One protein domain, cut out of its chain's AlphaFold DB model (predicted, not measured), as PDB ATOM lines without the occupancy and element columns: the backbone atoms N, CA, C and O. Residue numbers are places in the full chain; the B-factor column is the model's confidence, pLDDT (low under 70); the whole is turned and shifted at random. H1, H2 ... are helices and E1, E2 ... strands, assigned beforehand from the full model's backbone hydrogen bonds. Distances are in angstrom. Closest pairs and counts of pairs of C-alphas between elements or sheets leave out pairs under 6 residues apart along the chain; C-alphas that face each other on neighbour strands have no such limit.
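AT A GLANCE: This is residues 8 to 92 and 266 to 282 of the 438 residues of an uncharacterized protein of Aspergillus glaucus CBS 516.65 (UniProt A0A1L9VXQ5). A small antiparallel sheet, E1-E2-E3, has helix H1 slantwise over one face, two layers in all; the longest helix, H2, grazes the sheet near its start and reaches away, and loop 56 to 72 folds back to E2. The 102 printed residues run H1 E1 H2 E2 E3 H3, mixed helices and strands, under half in named elements. The whole is compact, radius of gyration of the C-alphas 12.9 A, spanning 41 by 29 by 25 A.

HOW THE PARTS SIT: H1, residues 14 to 24, is on the sheet of E1, residues 33 to 37, E2, residues 73 to 79, and E3, residues 81 to 85, at a height over the sheet of 9.7 A. N 34 of E1 and O 76 of E2 are within hydrogen-bond range at 2.9 A, as are N 77 and O 83 in the hairpin E2 and E3. H2, residues 41 to 55, only just touches H1, with 3 pairs of C-alphas within 8 A, the closest Trp 24 and Phe 42, 6.8 A. H3, residues 274 to 277, only grazes the sheet. Every O i to N i+4 pair is within range in H1 and H2; H3 is too short for one.

IN THESE COORDINATES: C-alpha 14 begins H1 at (165.816, 269.514, 238.062). H2 measures 21.3 A and E2 19.1 A. H3 ends at (161.342, 273.081, 242.877).

THE WHOLE: Residues 93 to 265 are not printed; C-alphas 92 and 266 are 21.4 A apart. The link H2 to E2 is long. Of the printed part, 31 residues are under pLDDT 70.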
ATOM      1  N   THR A   8     177.690 271.935 241.699       90.19
ATOM      2  CA  THR A   8     177.620 272.459 240.322       90.19
ATOM      3  C   THR A   8     176.962 271.489 239.341       90.19
ATOM      4  O   THR A   8     176.419 271.912 238.325       90.19
ATOM      5  N   TYR A   9     177.007 270.185 239.618       91.00
ATOM      6  CA  TYR A   9     176.288 269.181 238.841       91.00
ATOM      7  C   TYR A   9     174.906 268.911 239.437       91.00
ATOM      8  O   TYR A   9     173.914 268.908 238.710       91.00
ATOM      9  N   ALA A  10     174.835 268.719 240.756       88.50
ATOM     10  CA  ALA A  10     173.614 268.329 241.451       88.50
ATOM     11  C   ALA A  10     172.476 269.353 241.325       88.50
ATOM     12  O   ALA A  10     171.328 268.949 241.173       88.50
ATOM     13  N   PHE A  11     172.777 270.655 241.364       87.69
ATOM     14  CA  PHE A  11     171.768 271.724 241.333       87.69
ATOM     15  C   PHE A  11     171.631 272.407 239.969       87.69
ATOM     16  O   PHE A  11     170.906 273.386 239.838       87.69
ATOM     17  N   ARG A  12     172.305 271.889 238.934       86.56
ATOM     18  CA  ARG A  12     172.318 272.494 237.596       86.56
ATOM     19  C   ARG A  12     170.922 272.643 236.993       86.56
ATOM     20  O   ARG A  12     170.641 273.622 236.308       86.56
ATOM     21  N   ASN A  13     170.105 271.611 237.156       85.31
ATOM     22  CA  ASN A  13     168.728 271.540 236.700       85.31
ATOM     23  C   ASN A  13     167.993 270.451 237.485       85.31
ATOM     24  O   ASN A  13     168.608 269.618 238.161       85.31
ATOM     25  N   PHE A  14     166.674 270.443 237.355       84.19
ATOM     26  CA  PHE A  14     165.816 269.514 238.062       84.19
ATOM     27  C   PHE A  14     166.109 268.051 237.712       84.19
ATOM     28  O   PHE A  14     166.068 267.180 238.578       84.19
ATOM     29  N   GLU A  15     166.444 267.761 236.454       85.31
ATOM     30  CA  GLU A  15     166.755 266.399 236.016       85.31
ATOM     31  C   GLU A  15     168.001 265.843 236.721       85.31
ATOM     32  O   GLU A  15     167.970 264.724 237.236       85.31
ATOM     33  N   SER A  16     169.074 266.633 236.807       87.88
ATOM     34  CA  SER A  16     170.306 266.241 237.504       87.88
ATOM     35  C   SER A  16     170.050 266.067 238.999       87.88
ATOM     36  O   SER A  16     170.486 265.073 239.587       87.88
ATOM     37  N   PHE A  17     169.284 266.984 239.599       87.81
ATOM     38  CA  PHE A  17     168.880 266.895 240.998       87.81
ATOM     39  C   PHE A  17     168.075 265.623 241.272       87.81
ATOM     40  O   PHE A  17     168.430 264.857 242.164       87.81
ATOM     41  N   SER A  18     167.040 265.352 240.472       85.94
ATOM     42  CA  SER A  18     166.165 264.182 240.590       85.94
ATOM     43  C   SER A  18     166.928 262.868 240.411       85.94
ATOM     44  O   SER A  18     166.794 261.955 241.226       85.94
ATOM     45  N   GLN A  19     167.806 262.776 239.406       87.50
ATOM     46  CA  GLN A  19     168.663 261.600 239.206       87.50
ATOM     47  C   GLN A  19     169.565 261.346 240.419       87.50
ATOM     48  O   GLN A  19     169.693 260.208 240.882       87.50
ATOM     49  N   CYS A  20     170.172 262.405 240.958       89.25
ATOM     50  CA  CYS A  20     170.991 262.309 242.157       89.25
ATOM     51  C   CYS A  20     170.168 261.909 243.378       89.25
ATOM     52  O   CYS A  20     170.548 260.968 244.075       89.25
ATOM     53  N   PHE A  21     169.008 262.526 243.574       88.12
ATOM     54  CA  PHE A  21     168.082 262.205 244.648       88.12
ATOM     55  C   PHE A  21     167.691 260.726 244.621       88.12
ATOM     56  O   PHE A  21     167.877 260.024 245.612       88.12
ATOM     57  N   HIS A  22     167.257 260.215 243.465       86.25
ATOM     58  CA  HIS A  22     166.893 258.810 243.305       86.25
ATOM     59  C   HIS A  22     168.063 257.861 243.585       86.25
ATOM     60  O   HIS A  22     167.872 256.841 244.245       86.25
ATOM     61  N   SER A  23     169.280 258.207 243.150       88.12
ATOM     62  CA  SER A  23     170.468 257.367 243.369       88.12
ATOM     63  C   SER A  23     170.875 257.211 244.839       88.12
ATOM     64  O   SER A  23     171.563 256.246 245.168       88.12
ATOM     65  N   TRP A  24     170.462 258.143 245.701       87.06
ATOM     66  CA  TRP A  24     170.767 258.156 247.136       87.06
ATOM     67  C   TRP A  24     169.545 257.870 248.019       87.06
ATOM     68  O   TRP A  24     169.682 257.755 249.235       87.06
ATOM     69  N   SER A  25     168.357 257.761 247.424       84.38
ATOM     70  CA  SER A  25     167.108 257.507 248.139       84.38
ATOM     71  C   SER A  25     166.873 256.020 248.385       84.38
ATOM     72  O   SER A  25     167.201 255.176 247.549       84.38
ATOM     73  N   ASN A  26     166.214 255.709 249.498       74.94
ATOM     74  CA  ASN A  26     165.616 254.399 249.696       74.94
ATOM     75  C   ASN A  26     164.257 254.403 248.988       74.94
ATOM     76  O   ASN A  26     163.338 255.107 249.409       74.94
ATOM     77  N   ALA A  27     164.127 253.644 247.898       62.31
ATOM     78  CA  ALA A  27     162.835 253.463 247.244       62.31
ATOM     79  C   ALA A  27     161.885 252.750 248.218       62.31
ATOM     80  O   ALA A  27     162.123 251.602 248.602       62.31
ATOM     81  N   THR A  28     160.821 253.426 248.647       57.41
ATOM     82  CA  THR A  28     159.744 252.774 249.395       57.41
ATOM     83  C   THR A  28     158.983 251.819 248.475       57.41
ATOM     84  O   THR A  28     158.944 252.004 247.262       57.41
ATOM     85  N   SER A  29     158.363 250.781 249.040       48.66
ATOM     86  CA  SER A  29     157.598 249.764 248.293       48.66
ATOM     87  C   SER A  29     156.416 250.321 247.483       48.66
ATOM     88  O   SER A  29     155.844 249.591 246.677       48.66
ATOM     89  N   ASP A  30     156.060 251.590 247.693       52.81
ATOM     90  CA  ASP A  30     155.126 252.354 246.870       52.81
ATOM     91  C   ASP A  30     155.938 253.168 245.843       52.81
ATOM     92  O   ASP A  30     156.653 254.108 246.186       52.81
ATOM     93  N   SER A  31     155.885 252.767 244.572       57.12
ATOM     94  CA  SER A  31     156.815 253.162 243.496       57.12
ATOM     95  C   SER A  31     156.753 254.631 243.043       57.12
ATOM     96  O   SER A  31     157.377 254.987 242.043       57.12
ATOM     97  N   SER A  32     156.005 255.489 243.741       65.88
ATOM     98  CA  SER A  32     155.795 256.898 243.378       65.88
ATOM     99  C   SER A  32     156.477 257.917 244.291       65.88
ATOM    100  O   SER A  32     156.357 259.116 244.037       65.88
ATOM    101  N   GLU A  33     157.180 257.472 245.335       73.62
ATOM    102  CA  GLU A  33     157.843 258.354 246.298       73.62
ATOM    103  C   GLU A  33     159.274 257.878 246.587       73.62
ATOM    104  O   GLU A  33     159.521 256.697 246.842       73.62
ATOM    105  N   ALA A  34     160.227 258.806 246.527       80.31
ATOM    106  CA  ALA A  34     161.613 258.585 246.916       80.31
ATOM    107  C   ALA A  34     161.904 259.335 248.216       80.31
ATOM    108  O   ALA A  34     161.571 260.514 248.345       80.31
ATOM    109  N   VAL A  35     162.542 258.657 249.170       82.94
ATOM    110  CA  VAL A  35     162.850 259.211 250.494       82.94
ATOM    111  C   VAL A  35     164.363 259.219 250.707       82.94
ATOM    112  O   VAL A  35     165.020 258.184 250.580       82.94
ATOM    113  N   LEU A  36     164.916 260.387 251.027       86.00
ATOM    114  CA  LEU A  36     166.348 260.608 251.239       86.00
ATOM    115  C   LEU A  36     166.607 261.039 252.682       86.00
ATOM    116  O   LEU A  36     166.066 262.043 253.129       86.00
ATOM    117  N   GLU A  37     167.467 260.325 253.405       84.44
ATOM    118  CA  GLU A  37     167.884 260.726 254.755       84.44
ATOM    119  C   GLU A  37     168.746 261.988 254.709       84.44
ATOM    120  O   GLU A  37     169.681 262.073 253.909       84.44
ATOM    121  N   ILE A  38     168.489 262.953 255.597       79.88
ATOM    122  CA  ILE A  38     169.301 264.181 255.660       79.88
ATOM    123  C   ILE A  38     170.757 263.872 256.023       79.88
ATOM    124  O   ILE A  38     171.670 264.528 255.524       79.88
ATOM    125  N   GLU A  39     170.990 262.847 256.846       84.50
ATOM    126  CA  GLU A  39     172.336 262.446 257.272       84.50
ATOM    127  C   GLU A  39     173.157 261.757 256.168       84.50
ATOM    128  O   GLU A  39     174.379 261.614 256.317       84.50
ATOM    129  N   SER A  40     172.524 261.376 255.052       88.31
ATOM    130  CA  SER A  40     173.224 260.852 253.877       88.31
ATOM    131  C   SER A  40     174.193 261.887 253.296       88.31
ATOM    132  O   SER A  40     174.028 263.096 253.479       88.31
ATOM    133  N   ASP A  41     175.210 261.434 252.560       91.31
ATOM    134  CA  ASP A  41     176.196 262.349 251.974       91.31
ATOM    135  C   ASP A  41     175.537 263.355 251.021       91.31
ATOM    136  O   ASP A  41     175.848 264.544 251.068       91.31
ATOM    137  N   PHE A  42     174.563 262.914 250.217       89.31
ATOM    138  CA  PHE A  42     173.793 263.814 249.359       89.31
ATOM    139  C   PHE A  42     172.828 264.713 250.154       89.31
ATOM    140  O   PHE A  42     172.704 265.900 249.852       89.31
ATOM    141  N   GLY A  43     172.211 264.200 251.225       87.38
ATOM    142  CA  GLY A  43     171.378 264.990 252.137       87.38
ATOM    143  C   GLY A  43     172.134 266.159 252.783       87.38
ATOM    144  O   GLY A  43     171.609 267.274 252.845       87.38
ATOM    145  N   LYS A  44     173.405 265.951 253.153       88.69
ATOM    146  CA  LYS A  44     174.305 267.002 253.661       88.69
ATOM    147  C   LYS A  44     174.638 268.060 252.610       88.69
ATOM    148  O   LYS A  44     174.771 269.232 252.961       88.69
ATOM    149  N   ILE A  45     174.749 267.682 251.333       91.25
ATOM    150  CA  ILE A  45     174.942 268.639 250.229       91.25
ATOM    151  C   ILE A  45     173.711 269.541 250.082       91.25
ATOM    152  O   ILE A  45     173.854 270.764 250.038       91.25
ATOM    153  N   ILE A  46     172.504 268.961 250.097       87.94
ATOM    154  CA  ILE A  46     171.237 269.713 250.082       87.94
ATOM    155  C   ILE A  46     171.171 270.668 251.277       87.94
ATOM    156  O   ILE A  46     170.965 271.867 251.100       87.94
ATOM    157  N   GLN A  47     171.421 270.163 252.486       86.44
ATOM    158  CA  GLN A  47     171.395 270.973 253.703       86.44
ATOM    159  C   GLN A  47     172.422 272.116 253.660       86.44
ATOM    160  O   GLN A  47     172.114 273.245 254.038       86.44
ATOM    161  N   GLY A  48     173.634 271.847 253.169       88.06
ATOM    162  CA  GLY A  48     174.689 272.847 253.031       88.06
ATOM    163  C   GLY A  48     174.333 273.963 252.047       88.06
ATOM    164  O   GLY A  48     174.647 275.124 252.316       88.06
ATOM    165  N   CYS A  49     173.659 273.629 250.945       88.00
ATOM    166  CA  CYS A  49     173.128 274.603 249.994       88.00
ATOM    167  C   CYS A  49     172.030 275.471 250.635       88.00
ATOM    168  O   CYS A  49     172.136 276.697 250.620       88.00
ATOM    169  N   LEU A  50     171.039 274.859 251.293       84.56
ATOM    170  CA  LEU A  50     169.937 275.583 251.941       84.56
ATOM    171  C   LEU A  50     170.404 276.507 253.072       84.56
ATOM    172  O   LEU A  50     169.939 277.637 253.186       84.56
ATOM    173  N   GLN A  51     171.367 276.067 253.886       85.12
ATOM    174  CA  GLN A  51     171.963 276.917 254.919       85.12
ATOM    175  C   GLN A  51     172.737 278.099 254.332       85.12
ATOM    176  O   GLN A  51     172.746 279.171 254.925       85.12
ATOM    177  N   ASN A  52     173.411 277.916 253.191       86.25
ATOM    178  CA  ASN A  52     174.089 279.021 252.518       86.25
ATOM    179  C   ASN A  52     173.069 280.042 252.012       86.25
ATOM    180  O   ASN A  52     173.178 281.220 252.332       86.25
ATOM    181  N   TYR A  53     172.028 279.559 251.330       84.12
ATOM    182  CA  TYR A  53     170.912 280.388 250.894       84.12
ATOM    183  C   TYR A  53     170.314 281.209 252.048       84.12
ATOM    184  O   TYR A  53     170.231 282.429 251.945       84.12
ATOM    185  N   CYS A  54     170.005 280.586 253.186       81.31
ATOM    186  CA  CYS A  54     169.431 281.305 254.327       81.31
ATOM    187  C   CYS A  54     170.386 282.260 255.052       81.31
ATOM    188  O   CYS A  54     169.929 283.115 255.803       81.31
ATOM    189  N   ASN A  55     171.694 282.135 254.831       83.12
ATOM    190  CA  ASN A  55     172.684 283.087 255.328       83.12
ATOM    191  C   ASN A  55     172.961 284.226 254.327       83.12
ATOM    192  O   ASN A  55     173.673 285.169 254.676       83.12
ATOM    193  N   SER A  56     172.451 284.134 253.093       78.19
ATOM    194  CA  SER A  56     172.570 285.196 252.090       78.19
ATOM    195  C   SER A  56     171.621 286.363 252.395       78.19
ATOM    196  O   SER A  56     170.589 286.193 253.038       78.19
ATOM    197  N   THR A  57     171.980 287.569 251.952       59.62
ATOM    198  CA  THR A  57     171.228 288.809 252.221       59.62
ATOM    199  C   THR A  57     169.893 288.922 251.475       59.62
ATOM    200  O   THR A  57     169.071 289.732 251.890       59.62
ATOM    201  N   ASN A  58     169.658 288.107 250.437       62.16
ATOM    202  CA  ASN A  58     168.457 288.128 249.585       62.16
ATOM    203  C   ASN A  58     167.707 286.785 249.663       62.16
ATOM    204  O   ASN A  58     167.724 285.970 248.735       62.16
ATOM    205  N   SER A  59     167.062 286.511 250.799       62.38
ATOM    206  CA  SER A  59     166.255 285.299 251.002       62.38
ATOM    207  C   SER A  59     164.815 285.456 250.478       62.38
ATOM    208  O   SER A  59     163.851 285.192 251.200       62.38
ATOM    209  N   ASP A  60     164.656 285.893 249.225       69.69
ATOM    210  CA  ASP A  60     163.360 286.321 248.657       69.69
ATOM    211  C   ASP A  60     162.370 285.171 248.377       69.69
ATOM    212  O   ASP A  60     161.161 285.389 248.266       69.69
ATOM    213  N   LEU A  61     162.857 283.923 248.315       74.69
ATOM    214  CA  LEU A  61     162.028 282.714 248.216       74.69
ATOM    215  C   LEU A  61     161.351 282.369 249.551       74.69
ATOM    216  O   LEU A  61     160.438 281.546 249.564       74.69
ATOM    217  N   GLY A  62     161.774 282.969 250.669       75.50
ATOM    218  CA  GLY A  62     161.257 282.667 252.004       75.50
ATOM    219  C   GLY A  62     161.884 281.420 252.643       75.50
ATOM    220  O   GLY A  62     163.019 281.052 252.352       75.50
ATOM    221  N   SER A  63     161.151 280.776 253.558       74.12
ATOM    222  CA  SER A  63     161.529 279.547 254.289       74.12
ATOM    223  C   SER A  63     162.666 279.646 255.337       74.12
ATOM    224  O   SER A  63     162.809 278.776 256.198       74.12
ATOM    225  N   CYS A  64     163.420 280.746 255.402       75.00
ATOM    226  CA  CYS A  64     164.574 280.892 256.310       75.00
ATOM    227  C   CYS A  64     164.254 281.214 257.793       75.00
ATOM    228  O   CYS A  64     165.021 281.891 258.477       75.00
ATOM    229  N   GLY A  65     163.128 280.722 258.318       60.56
ATOM    230  CA  GLY A  65     162.677 280.963 259.695       60.56
ATOM    231  C   GLY A  65     163.490 280.242 260.787       60.56
ATOM    232  O   GLY A  65     164.027 279.151 260.590       60.56
ATOM    233  N   LEU A  66     163.552 280.855 261.979       48.38
ATOM    234  CA  LEU A  66     164.232 280.341 263.177       48.38
ATOM    235  C   LEU A  66     163.646 278.985 263.614       48.38
ATOM    236  O   LEU A  66     162.471 278.893 263.958       48.38
ATOM    237  N   ASN A  67     164.509 277.966 263.667       47.94
ATOM    238  CA  ASN A  67     164.220 276.552 263.940       47.94
ATOM    239  C   ASN A  67     163.534 275.802 262.791       47.94
ATOM    240  O   ASN A  67     162.466 275.218 262.970       47.94
ATOM    241  N   LEU A  68     164.222 275.696 261.650       53.06
ATOM    242  CA  LEU A  68     164.095 274.529 260.774       53.06
ATOM    243  C   LEU A  68     164.390 273.272 261.615       53.06
ATOM    244  O   LEU A  68     165.534 272.828 261.725       53.06
ATOM    245  N   GLN A  69     163.369 272.707 262.266       53.00
ATOM    246  CA  GLN A  69     163.383 271.299 262.633       53.00
ATOM    247  C   GLN A  69     163.330 270.546 261.314       53.00
ATOM    248  O   GLN A  69     162.264 270.239 260.790       53.00
ATOM    249  N   TRP A  70     164.509 270.358 260.730       58.62
ATOM    250  CA  TRP A  70     164.676 269.544 259.549       58.62
ATOM    251  C   TRP A  70     164.073 268.175 259.860       58.62
ATOM    252  O   TRP A  70     164.479 267.525 260.830       58.62
ATOM    253  N   ASP A  71     163.082 267.759 259.071       59.97
ATOM    254  CA  ASP A  71     162.624 266.374 259.090       59.97
ATOM    255  C   ASP A  71     163.829 265.447 258.973       59.97
ATOM    256  O   ASP A  71     164.833 265.794 258.368       59.97
ATOM    257  N   ARG A  72     163.755 264.218 259.480       70.06
ATOM    258  CA  ARG A  72     164.866 263.271 259.263       70.06
ATOM    259  C   ARG A  72     165.074 262.918 257.782       70.06
ATOM    260  O   ARG A  72     166.102 262.336 257.433       70.06
ATOM    261  N   PHE A  73     164.120 263.269 256.919       76.12
ATOM    262  CA  PHE A  73     164.082 262.862 255.525       76.12
ATOM    263  C   PHE A  73     163.599 263.989 254.604       76.12
ATOM    264  O   PHE A  73     162.704 264.748 254.960       76.12
ATOM    265  N   TYR A  74     164.134 264.022 253.390       78.38
ATOM    266  CA  TYR A  74     163.563 264.725 252.248       78.38
ATOM    267  C   TYR A  74     162.705 263.762 251.419       78.38
ATOM    268  O   TYR A  74     163.041 262.577 251.319       78.38
ATOM    269  N   ARG A  75     161.634 264.258 250.787       79.75
ATOM    270  CA  ARG A  75     160.765 263.454 249.913       79.75
ATOM    271  C   ARG A  75     160.719 264.036 248.509       79.75
ATOM    272  O   ARG A  75     160.629 265.247 248.330       79.75
ATOM    273  N   LEU A  76     160.756 263.154 247.518       77.88
ATOM    274  CA  LEU A  76     160.556 263.493 246.117       77.88
ATOM    275  C   LEU A  76     159.393 262.659 245.580       77.88
ATOM    276  O   LEU A  76     159.465 261.427 245.554       77.88
ATOM    277  N   THR A  77     158.319 263.330 245.175       72.44
ATOM    278  CA  THR A  77     157.084 262.680 244.715       72.44
ATOM    279  C   THR A  77     156.974 262.785 243.200       72.44
ATOM    280  O   THR A  77     157.238 263.842 242.635       72.44
ATOM    281  N   LEU A  78     156.558 261.708 242.533       61.62
ATOM    282  CA  LEU A  78     156.386 261.636 241.078       61.62
ATOM    283  C   LEU A  78     154.893 261.593 240.703       61.62
ATOM    284  O   LEU A  78     154.415 260.523 240.333       61.62
ATOM    285  N   ARG A  79     154.121 262.693 240.789       55.34
ATOM    286  CA  ARG A  79     152.758 262.750 240.197       55.34
ATOM    287  C   ARG A  79     152.257 264.170 239.945       55.34
ATOM    288  O   ARG A  79     152.329 265.009 240.831       55.34
ATOM    289  N   PRO A  80     151.544 264.405 238.828       47.34
ATOM    290  CA  PRO A  80     152.016 264.278 237.440       47.34
ATOM    291  C   PRO A  80     153.250 265.153 237.122       47.34
ATOM    292  O   PRO A  80     153.739 265.136 235.997       47.34
ATOM    293  N   PHE A  81     153.769 265.873 238.115       53.28
ATOM    294  CA  PHE A  81     155.037 266.587 238.102       53.28
ATOM    295  C   PHE A  81     155.906 266.069 239.247       53.28
ATOM    296  O   PHE A  81     155.434 265.311 240.099       53.28
ATOM    297  N   VAL A  82     157.189 266.414 239.221       57.28
ATOM    298  CA  VAL A  82     158.110 266.001 240.273       57.28
ATOM    299  C   VAL A  82     158.172 267.107 241.319       57.28
ATOM    300  O   VAL A  82     158.446 268.253 240.974       57.28
ATOM    301  N   ASP A  83     157.873 266.760 242.567       63.59
ATOM    302  CA  ASP A  83     157.735 267.710 243.672       63.59
ATOM    303  C   ASP A  83     158.686 267.341 244.812       63.59
ATOM    304  O   ASP A  83     158.693 266.194 245.280       63.59
ATOM    305  N   PHE A  84     159.498 268.306 245.239       69.19
ATOM    306  CA  PHE A  84     160.324 268.194 246.432       69.19
ATOM    307  C   PHE A  84     159.476 268.579 247.646       69.19
ATOM    308  O   PHE A  84     159.282 269.756 247.924       69.19
ATOM    309  N   ASN A  85     158.978 267.584 248.379       65.38
ATOM    310  CA  ASN A  85     158.158 267.800 249.566       65.38
ATOM    311  C   ASN A  85     159.032 267.684 250.826       65.38
ATOM    312  O   ASN A  85     159.549 266.616 251.165       65.38
ATOM    313  N   SER A  86     159.246 268.806 251.506       68.00
ATOM    314  CA  SER A  86     160.092 268.913 252.696       68.00
ATOM    315  C   SER A  86     159.510 269.955 253.644       68.00
ATOM    316  O   SER A  86     158.938 270.941 253.182       68.00
ATOM    317  N   HIS A  87     159.741 269.828 254.957       67.94
ATOM    318  CA  HIS A  87     159.487 270.940 255.878       67.94
ATOM    319  C   HIS A  87     160.227 272.231 255.471       67.94
ATOM    320  O   HIS A  87     159.751 273.325 255.758       67.94
ATOM    321  N   ALA A  88     161.321 272.120 254.709       68.44
ATOM    322  CA  ALA A  88     162.009 273.258 254.097       68.44
ATOM    323  C   ALA A  88     161.191 273.979 253.006       68.44
ATOM    324  O   ALA A  88     161.536 275.090 252.631       68.44
ATOM    325  N   CYS A  89     160.119 273.385 252.487       75.31
ATOM    326  CA  CYS A  89     159.189 274.051 251.574       75.31
ATOM    327  C   CYS A  89     158.063 274.793 252.317       75.31
ATOM    328  O   CYS A  89     157.233 275.438 251.680       75.31
ATOM    329  N   HIS A  90     158.004 274.720 253.653       73.56
ATOM    330  CA  HIS A  90     157.047 275.514 254.422       73.56
ATOM    331  C   HIS A  90     157.489 276.974 254.489       73.56
ATOM    332  O   HIS A  90     158.676 277.273 254.601       73.56
ATOM    333  N   ASN A  91     156.514 277.884 254.485       73.31
ATOM    334  CA  ASN A  91     156.742 279.331 254.515       73.31
ATOM    335  C   ASN A  91     157.590 279.839 253.337       73.31
ATOM    336  O   ASN A  91     158.288 280.849 253.471       73.31
ATOM    337  N   LEU A  92     157.561 279.136 252.200       76.50
ATOM    338  CA  LEU A  92     157.978 279.739 250.942       76.50
ATOM    339  C   LEU A  92     157.077 280.923 250.629       76.50
ATOM    340  O   LEU A  92     155.918 280.963 251.042       76.50
ATOM    341  N   SER A 266     177.732 279.680 246.636       86.44
ATOM    342  CA  SER A 266     178.880 278.786 246.384       86.44
ATOM    343  C   SER A 266     178.641 277.322 246.794       86.44
ATOM    344  O   SER A 266     179.084 276.400 246.110       86.44
ATOM    345  N   LYS A 267     177.876 277.079 247.871       87.81
ATOM    346  CA  LYS A 267     177.515 275.714 248.322       87.81
ATOM    347  C   LYS A 267     176.415 275.058 247.481       87.81
ATOM    348  O   LYS A 267     176.254 273.846 247.563       87.81
ATOM    349  N   CYS A 268     175.698 275.835 246.675       86.56
ATOM    350  CA  CYS A 268     174.756 275.343 245.670       86.56
ATOM    351  C   CYS A 268     175.408 275.254 244.279       86.56
ATOM    352  O   CYS A 268     174.732 274.973 243.297       86.56
ATOM    353  N   GLY A 269     176.720 275.503 244.168       86.81
ATOM    354  CA  GLY A 269     177.412 275.507 242.882       86.81
ATOM    355  C   GLY A 269     177.030 276.687 241.991       86.81
ATOM    356  O   GLY A 269     177.057 276.530 240.776       86.81
ATOM    357  N   TYR A 270     176.686 277.836 242.589       86.81
ATOM    358  CA  TYR A 270     176.230 279.050 241.891       86.81
ATOM    359  C   TYR A 270     174.917 278.858 241.112       86.81
ATOM    360  O   TYR A 270     174.646 279.554 240.136       86.81
ATOM    361  N   HIS A 271     174.109 277.889 241.544       84.88
ATOM    362  CA  HIS A 271     172.764 277.635 241.047       84.88
ATOM    363  C   HIS A 271     171.720 277.945 242.132       84.88
ATOM    364  O   HIS A 271     172.066 277.957 243.321       84.88
ATOM    365  N   PRO A 272     170.446 278.169 241.752       81.12
ATOM    366  CA  PRO A 272     169.370 278.367 242.712       81.12
ATOM    367  C   PRO A 272     169.246 277.197 243.700       81.12
ATOM    368  O   PRO A 272     169.515 276.045 243.340       81.12
ATOM    369  N   PRO A 273     168.813 277.458 244.945       83.69
ATOM    370  CA  PRO A 273     168.592 276.401 245.920       83.69
ATOM    371  C   PRO A 273     167.450 275.477 245.471       83.69
ATOM    372  O   PRO A 273     166.509 275.945 244.834       83.69
ATOM    373  N   PRO A 274     167.429 274.199 245.896       82.69
ATOM    374  CA  PRO A 274     166.379 273.248 245.515       82.69
ATOM    375  C   PRO A 274     164.960 273.653 245.962       82.69
ATOM    376  O   PRO A 274     163.988 273.040 245.530       82.69
ATOM    377  N   LEU A 275     164.829 274.710 246.775       81.31
ATOM    378  CA  LEU A 275     163.557 275.350 247.123       81.31
ATOM    379  C   LEU A 275     162.766 275.832 245.903       81.31
ATOM    380  O   LEU A 275     161.540 275.853 245.954       81.31
ATOM    381  N   ILE A 276     163.435 276.181 244.795       80.62
ATOM    382  CA  ILE A 276     162.745 276.606 243.567       80.62
ATOM    383  C   ILE A 276     161.835 275.511 242.993       80.62
ATOM    384  O   ILE A 276     160.906 275.816 242.248       80.62
ATOM    385  N   TRP A 277     162.083 274.247 243.354       81.38
ATOM    386  CA  TRP A 277     161.342 273.081 242.877       81.38
ATOM    387  C   TRP A 277     160.289 272.570 243.856       81.38
ATOM    388  O   TRP A 277     159.629 271.575 243.563       81.38
ATOM    389  N   CYS A 278     160.125 273.226 245.004       79.38
ATOM    390  CA  CYS A 278     158.996 272.957 245.880       79.38
ATOM    391  C   CYS A 278     157.701 273.283 245.127       79.38
ATOM    392  O   CYS A 278     157.529 274.393 244.614       79.38
ATOM    393  N   GLY A 279     156.803 272.312 245.048       72.25
ATOM    394  CA  GLY A 279     155.475 272.449 244.477       72.25
ATOM    395  C   GLY A 279     154.399 272.460 245.563       72.25
ATOM    396  O   GLY A 279     154.638 272.102 246.717       72.25
ATOM    397  N   PRO A 280     153.181 272.901 245.229       65.44
ATOM    398  CA  PRO A 280     152.060 272.742 246.133       65.44
ATOM    399  C   PRO A 280     151.589 271.281 246.149       65.44
ATOM    400  O   PRO A 280     151.153 270.738 245.132       65.44
ATOM    401  N   SER A 281     151.596 270.655 247.327       54.50
ATOM    402  CA  SER A 281     151.342 269.216 247.477       54.50
ATOM    403  C   SER A 281     149.881 268.774 247.290       54.50
ATOM    404  O   SER A 281     149.605 267.575 247.268       54.50
ATOM    405  N   THR A 282     148.903 269.680 247.173       53.53
ATOM    406  CA  THR A 282     147.480 269.290 247.207       53.53
ATOM    407  C   THR A 282     146.541 270.312 246.569       53.53
ATOM    408  O   THR A 282     146.164 271.262 247.242       53.53
TER     409      THR A 282